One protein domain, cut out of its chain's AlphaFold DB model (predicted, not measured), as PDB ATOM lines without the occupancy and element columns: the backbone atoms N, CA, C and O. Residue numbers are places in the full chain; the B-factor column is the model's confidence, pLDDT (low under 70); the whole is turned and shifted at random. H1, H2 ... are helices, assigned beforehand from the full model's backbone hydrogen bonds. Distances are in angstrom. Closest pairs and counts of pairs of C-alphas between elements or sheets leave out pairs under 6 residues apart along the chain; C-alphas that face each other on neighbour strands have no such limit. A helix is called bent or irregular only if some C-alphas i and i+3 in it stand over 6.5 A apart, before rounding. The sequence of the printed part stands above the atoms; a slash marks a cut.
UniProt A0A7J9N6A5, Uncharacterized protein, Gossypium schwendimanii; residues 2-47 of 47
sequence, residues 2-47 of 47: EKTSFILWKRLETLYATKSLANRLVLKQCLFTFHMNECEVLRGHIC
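AT A GLANCE: This is residues 2 to 47 of the 47 residues of an uncharacterized protein of Gossypium schwendimanii (UniProt A0A7J9N6A5). Two straight helices, H1 and H2, come near each other at their ends and make an L-shaped corner; beyond H2 a link without named structure, residues 33 to 41, leads on and then folds back into the short helix H3, residues 42 to 46, which makes a small hook just before the chain's last residue, Cys 47. There is no packed core, and no helix touches another. The printed part has 46 residues, with three named helices in the order H1, H2, H3 and no named strand; the class is all helix. The whole is extended, with a radius of gyration of the C-alphas of 15.4 A, and flat, spanning 44 by 27 by 11 A.

IN THESE COORDINATES: H1 covers residues 2 to 17, the longest helix with 16 residues, and measures 21.9 A from first to last C-alpha. It begins at C-alpha 2, at (21.099, -50.879, 32.015). H2 covers residues 21 to 32 and measures 16.2 A; C-alpha 21 lies at (-2.795, -32.570, 24.344). H3 covers residues 42 to 46 and measures 6.2 A, ending at C-alpha 46, at (-4.858, -54.572, 13.838).

HOW THE PARTS SIT: H1 and H2 are close but not clearly touching, with 1 pair of C-alphas within 8 A. The closest C-alphas of the two are those of Tyr 16 and Asn 23, 6.6 A apart. Their lines stand about perpendicular, at 80 degrees, and their centres are 20.7 A apart. H3 is apart from H2, which it follows in the chain, and H1 and H3 are apart too. In H1, H2 and H3 every O i to N i+4 pair is within hydrogen-bond range. None of the three helices is bent or irregular.

THE WHOLE: The two C-alphas farthest apart are those of Lys 3 and Glu 38, at 44.8 A. The first and last printed C-alphas, of Glu 2 and Cys 47, are 29.4 A apart; Cys 47 is the chain's last residue. The printed part has no cut. The link from H1 to H2 is tight, with 3 residues, and the link from H2 to H3 is short, with 9 residues. Residues 2 to 14, of H1, stand free, as do residues 17 to 22, residues 25 to 33, of which 25 to 32 belong to H2, and residues 38 to 44, of which 42 to 44 belong to H3. The mean pLDDT of the printed part is 71.7. It is under 70 at 16 residues: 2 to 5, 15 to 19, 38, and 42 to 47.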
ATOM      1  N   GLU A   2      22.552 -50.695  31.789       56.09
ATOM      2  CA  GLU A   2      21.099 -50.879  32.015       56.09
ATOM      3  C   GLU A   2      20.368 -49.715  32.714       56.09
ATOM      4  O   GLU A   2      19.211 -49.438  32.408       56.09
ATOM      5  N   LYS A   3      21.034 -48.986  33.624       59.56
ATOM      6  CA  LYS A   3      20.410 -47.874  34.370       59.56
ATOM      7  C   LYS A   3      19.941 -46.738  33.455       59.56
ATOM      8  O   LYS A   3      18.897 -46.144  33.699       59.56
ATOM      9  N   THR A   4      20.685 -46.456  32.387       67.06
ATOM     10  CA  THR A   4      20.369 -45.376  31.442       67.06
ATOM     11  C   THR A   4      19.139 -45.714  30.603       67.06
ATOM     12  O   THR A   4      18.265 -44.867  30.433       67.06
ATOM     13  N   SER A   5      19.026 -46.967  30.154       66.19
ATOM     14  CA  SER A   5      17.888 -47.455  29.370       66.19
ATOM     15  C   SER A   5      16.594 -47.453  30.183       66.19
ATOM     16  O   SER A   5      15.558 -47.017  29.689       66.19
ATOM     17  N   PHE A   6      16.658 -47.852  31.457       77.25
ATOM     18  CA  PHE A   6      15.504 -47.830  32.359       77.25
ATOM     19  C   PHE A   6      15.007 -46.406  32.649       77.25
ATOM     20  O   PHE A   6      13.806 -46.135  32.618       77.25
ATOM     21  N   ILE A   7      15.929 -45.469  32.886       81.81
ATOM     22  CA  ILE A   7      15.588 -44.060  33.131       81.81
ATOM     23  C   ILE A   7      14.990 -43.419  31.873       81.81
ATOM     24  O   ILE A   7      14.022 -42.662  31.968       81.81
ATOM     25  N   LEU A   8      15.535 -43.735  30.696       80.88
ATOM     26  CA  LEU A   8      14.993 -43.266  29.424       80.88
ATOM     27  C   LEU A   8      13.579 -43.817  29.193       80.88
ATOM     28  O   LEU A   8      12.673 -43.050  28.872       80.88
ATOM     29  N   TRP A   9      13.371 -45.109  29.457       74.69
ATOM     30  CA  TRP A   9      12.063 -45.756  29.364       74.69
ATOM     31  C   TRP A   9      11.032 -45.116  30.298       74.69
ATOM     32  O   TRP A   9       9.946 -44.762  29.855       74.69
ATOM     33  N   LYS A  10      11.387 -44.851  31.563       77.69
ATOM     34  CA  LYS A  10      10.511 -44.161  32.530       77.69
ATOM     35  C   LYS A  10      10.158 -42.730  32.120       77.69
ATOM     36  O   LYS A  10       9.039 -42.278  32.365       77.69
ATOM     37  N   ARG A  11      11.089 -42.002  31.496       76.44
ATOM     38  CA  ARG A  11      10.829 -40.649  30.973       76.44
ATOM     39  C   ARG A  11       9.868 -40.681  29.795       76.44
ATOM     40  O   ARG A  11       8.931 -39.890  29.771       76.44
ATOM     41  N   LEU A  12      10.069 -41.610  28.864       71.38
ATOM     42  CA  LEU A  12       9.156 -41.823  27.745       71.38
ATOM     43  C   LEU A  12       7.777 -42.249  28.258       71.38
ATOM     44  O   LEU A  12       6.784 -41.629  27.906       71.38
ATOM     45  N   GLU A  13       7.714 -43.211  29.174       72.94
ATOM     46  CA  GLU A  13       6.471 -43.640  29.818       72.94
ATOM     47  C   GLU A  13       5.747 -42.453  30.470       72.94
ATOM     48  O   GLU A  13       4.563 -42.268  30.249       72.94
ATOM     49  N   THR A  14       6.446 -41.566  31.177       71.62
ATOM     50  CA  THR A  14       5.827 -40.375  31.792       71.62
ATOM     51  C   THR A  14       5.320 -39.361  30.750       71.62
ATOM     52  O   THR A  14       4.235 -38.790  30.903       71.62
ATOM     53  N   LEU A  15       6.080 -39.149  29.671       65.38
ATOM     54  CA  LEU A  15       5.715 -38.243  28.575       65.38
ATOM     55  C   LEU A  15       4.541 -38.776  27.742       65.38
ATOM     56  O   LEU A  15       3.698 -37.991  27.309       65.38
ATOM     57  N   TYR A  16       4.462 -40.092  27.541       62.34
ATOM     58  CA  TYR A  16       3.473 -40.739  26.679       62.34
ATOM     59  C   TYR A  16       2.242 -41.282  27.430       62.34
ATOM     60  O   TYR A  16       1.156 -41.330  26.856       62.34
ATOM     61  N   ALA A  17       2.356 -41.612  28.723       63.53
ATOM     62  CA  ALA A  17       1.238 -42.084  29.552       63.53
ATOM     63  C   ALA A  17       0.307 -40.954  30.009       63.53
ATOM     64  O   ALA A  17      -0.860 -41.188  30.334       63.53
ATOM     65  N   THR A  18       0.782 -39.708  30.024       60.00
ATOM     66  CA  THR A  18      -0.119 -38.582  30.242       60.00
ATOM     67  C   THR A  18      -0.952 -38.388  28.981       60.00
ATOM     68  O   THR A  18      -0.429 -38.304  27.869       60.00
ATOM     69  N   LYS A  19      -2.276 -38.275  29.141       63.88
ATOM     70  CA  LYS A  19      -3.232 -37.806  28.119       63.88
ATOM     71  C   LYS A  19      -2.965 -36.340  27.727       63.88
ATOM     72  O   LYS A  19      -3.893 -35.539  27.642       63.88
ATOM     73  N   SER A  20      -1.700 -35.974  27.553       70.81
ATOM     74  CA  SER A  20      -1.191 -34.712  27.057       70.81
ATOM     75  C   SER A  20      -1.890 -34.361  25.751       70.81
ATOM     76  O   SER A  20      -2.167 -35.228  24.919       70.81
ATOM     77  N   LEU A  21      -2.192 -33.076  25.572       71.62
ATOM     78  CA  LEU A  21      -2.795 -32.570  24.344       71.62
ATOM     79  C   LEU A  21      -1.954 -32.953  23.118       71.62
ATOM     80  O   LEU A  21      -2.532 -33.351  22.113       71.62
ATOM     81  N   ALA A  22      -0.622 -32.929  23.235       75.44
ATOM     82  CA  ALA A  22       0.279 -33.359  22.172       75.44
ATOM     83  C   ALA A  22       0.084 -34.845  21.833       75.44
ATOM     84  O   ALA A  22      -0.127 -35.171  20.672       75.44
ATOM     85  N   ASN A  23       0.023 -35.737  22.830       72.44
ATOM     86  CA  ASN A  23      -0.242 -37.162  22.582       72.44
ATOM     87  C   ASN A  23      -1.616 -37.391  21.962       72.44
ATOM     88  O   ASN A  23      -1.751 -38.203  21.057       72.44
ATOM     89  N   ARG A  24      -2.645 -36.661  22.404       76.75
ATOM     90  CA  ARG A  24      -3.983 -36.769  21.806       76.75
ATOM     91  C   ARG A  24      -4.001 -36.292  20.355       76.75
ATOM     92  O   ARG A  24      -4.703 -36.892  19.548       76.75
ATOM     93  N   LEU A  25      -3.264 -35.231  20.034       81.19
ATOM     94  CA  LEU A  25      -3.134 -34.725  18.666       81.19
ATOM     95  C   LEU A  25      -2.369 -35.711  17.784       81.19
ATOM     96  O   LEU A  25      -2.858 -36.047  16.711       81.19
ATOM     97  N   VAL A  26      -1.247 -36.243  18.270       81.25
ATOM     98  CA  VAL A  26      -0.465 -37.278  17.578       81.25
ATOM     99  C   VAL A  26      -1.315 -38.526  17.338       81.25
ATOM    100  O   VAL A  26      -1.390 -38.997  16.213       81.25
ATOM    101  N   LEU A  27      -2.035 -39.019  18.349       81.19
ATOM    102  CA  LEU A  27      -2.927 -40.176  18.203       81.19
ATOM    103  C   LEU A  27      -4.068 -39.913  17.215       81.19
ATOM    104  O   LEU A  27      -4.392 -40.789  16.420       81.19
ATOM    105  N   LYS A  28      -4.667 -38.716  17.232       82.12
ATOM    106  CA  LYS A  28      -5.684 -38.322  16.243       82.12
ATOM    107  C   LYS A  28      -5.109 -38.269  14.832       82.12
ATOM    108  O   LYS A  28      -5.786 -38.694  13.906       82.12
ATOM    109  N   GLN A  29      -3.888 -37.764  14.677       83.69
ATOM    110  CA  GLN A  29      -3.215 -37.716  13.389       83.69
ATOM    111  C   GLN A  29      -2.889 -39.124  12.891       83.69
ATOM    112  O   GLN A  29      -3.273 -39.444  11.775       83.69
ATOM    113  N   CYS A  30      -2.299 -39.978  13.733       80.31
ATOM    114  CA  CYS A  30      -2.032 -41.377  13.405       80.31
ATOM    115  C   CYS A  30      -3.309 -42.111  12.996       80.31
ATOM    116  O   CYS A  30      -3.293 -42.782  11.975       80.31
ATOM    117  N   LEU A  31      -4.410 -41.938  13.741       80.44
ATOM    118  CA  LEU A  31      -5.713 -42.528  13.421       80.44
ATOM    119  C   LEU A  31      -6.264 -42.011  12.085       80.44
ATOM    120  O   LEU A  31      -6.800 -42.785  11.305       80.44
ATOM    121  N   PHE A  32      -6.131 -40.712  11.811       79.56
ATOM    122  CA  PHE A  32      -6.583 -40.130  10.548       79.56
ATOM    123  C   PHE A  32      -5.760 -40.633   9.358       79.56
ATOM    124  O   PHE A  32      -6.305 -40.835   8.283       79.56
ATOM    125  N   THR A  33      -4.463 -40.861   9.555       80.62
ATOM    126  CA  THR A  33      -3.575 -41.450   8.544       80.62
ATOM    127  C   THR A  33      -3.627 -42.976   8.513       80.62
ATOM    128  O   THR A  33      -2.954 -43.587   7.686       80.62
ATOM    129  N   PHE A  34      -4.380 -43.601   9.422       73.69
ATOM    130  CA  PHE A  34      -4.516 -45.047   9.509       73.69
ATOM    131  C   PHE A  34      -5.480 -45.511   8.420       73.69
ATOM    132  O   PHE A  34      -6.687 -45.630   8.624       73.69
ATOM    133  N   HIS A  35      -4.927 -45.702   7.228       71.75
ATOM    134  CA  HIS A  35      -5.644 -46.232   6.085       71.75
ATOM    135  C   HIS A  35      -5.283 -47.695   5.902       71.75
ATOM    136  O   HIS A  35      -4.113 -48.059   5.795       71.75
ATOM    137  N   MET A  36      -6.317 -48.522   5.853       71.56
ATOM    138  CA  MET A  36      -6.196 -49.926   5.520       71.56
ATOM    139  C   MET A  36      -6.213 -50.070   4.004       71.56
ATOM    140  O   MET A  36      -7.108 -49.537   3.342       71.56
ATOM    141  N   ASN A  37      -5.233 -50.779   3.449       75.19
ATOM    142  CA  ASN A  37      -5.259 -51.098   2.026       75.19
ATOM    143  C   ASN A  37      -6.387 -52.099   1.749       75.19
ATOM    144  O   ASN A  37      -6.609 -53.019   2.534       75.19
ATOM    145  N   GLU A  38      -7.072 -51.953   0.612       68.56
ATOM    146  CA  GLU A  38      -8.265 -52.747   0.254       68.56
ATOM    147  C   GLU A  38      -8.026 -54.270   0.248       68.56
ATOM    148  O   GLU A  38      -8.970 -55.052   0.332       68.56
ATOM    149  N   CYS A  39      -6.764 -54.704   0.179       74.12
ATOM    150  CA  CYS A  39      -6.361 -56.110   0.173       74.12
ATOM    151  C   CYS A  39      -5.676 -56.577   1.468       74.12
ATOM    152  O   CYS A  39      -5.229 -57.725   1.531       74.12
ATOM    153  N   GLU A  40      -5.557 -55.730   2.492       74.88
ATOM    154  CA  GLU A  40      -5.036 -56.174   3.784       74.88
ATOM    155  C   GLU A  40      -6.085 -56.993   4.535       74.88
ATOM    156  O   GLU A  40      -7.270 -56.671   4.588       74.88
ATOM    157  N   VAL A  41      -5.651 -58.090   5.150       73.12
ATOM    158  CA  VAL A  41      -6.511 -58.857   6.049       73.12
ATOM    159  C   VAL A  41      -6.575 -58.103   7.372       73.12
ATOM    160  O   VAL A  41      -5.538 -57.785   7.949       73.12
ATOM    161  N   LEU A  42      -7.783 -57.875   7.897       64.75
ATOM    162  CA  LEU A  42      -8.030 -57.110   9.132       64.75
ATOM    163  C   LEU A  42      -7.139 -57.553  10.311       64.75
ATOM    164  O   LEU A  42      -6.694 -56.744  11.118       64.75
ATOM    165  N   ARG A  43      -6.840 -58.855  10.378       66.31
ATOM    166  CA  ARG A  43      -5.985 -59.463  11.405       66.31
ATOM    167  C   ARG A  43      -4.505 -59.070  11.279       66.31
ATOM    168  O   ARG A  43      -3.818 -59.072  12.282       66.31
ATOM    169  N   GLY A  44      -4.013 -58.743  10.086       63.03
ATOM    170  CA  GLY A  44      -2.650 -58.233   9.879       63.03
ATOM    171  C   GLY A  44      -2.526 -56.722  10.087       63.03
ATOM    172  O   GLY A  44      -1.438 -56.239  10.357       63.03
ATOM    173  N   HIS A  45      -3.642 -55.995   9.995       65.25
ATOM    174  CA  HIS A  45      -3.683 -54.538  10.132       65.25
ATOM    175  C   HIS A  45      -3.895 -54.075  11.589       65.25
ATOM    176  O   HIS A  45      -3.532 -52.960  11.941       65.25
ATOM    177  N   ILE A  46      -4.492 -54.916  12.446       64.12
ATOM    178  CA  ILE A  46      -4.858 -54.572  13.838       64.12
ATOM    179  C   ILE A  46      -3.980 -55.288  14.890       64.12
ATOM    180  O   ILE A  46      -3.998 -54.888  16.056       64.12
ATOM    181  N   CYS A  47      -3.236 -56.339  14.519       47.16
ATOM    182  CA  CYS A  47      -2.396 -57.108  15.450       47.16
ATOM    183  C   CYS A  47      -1.016 -56.493  15.693       47.16
ATOM    184  O   CYS A  47      -0.395 -56.011  14.722       47.16
TER     185      CYS A  47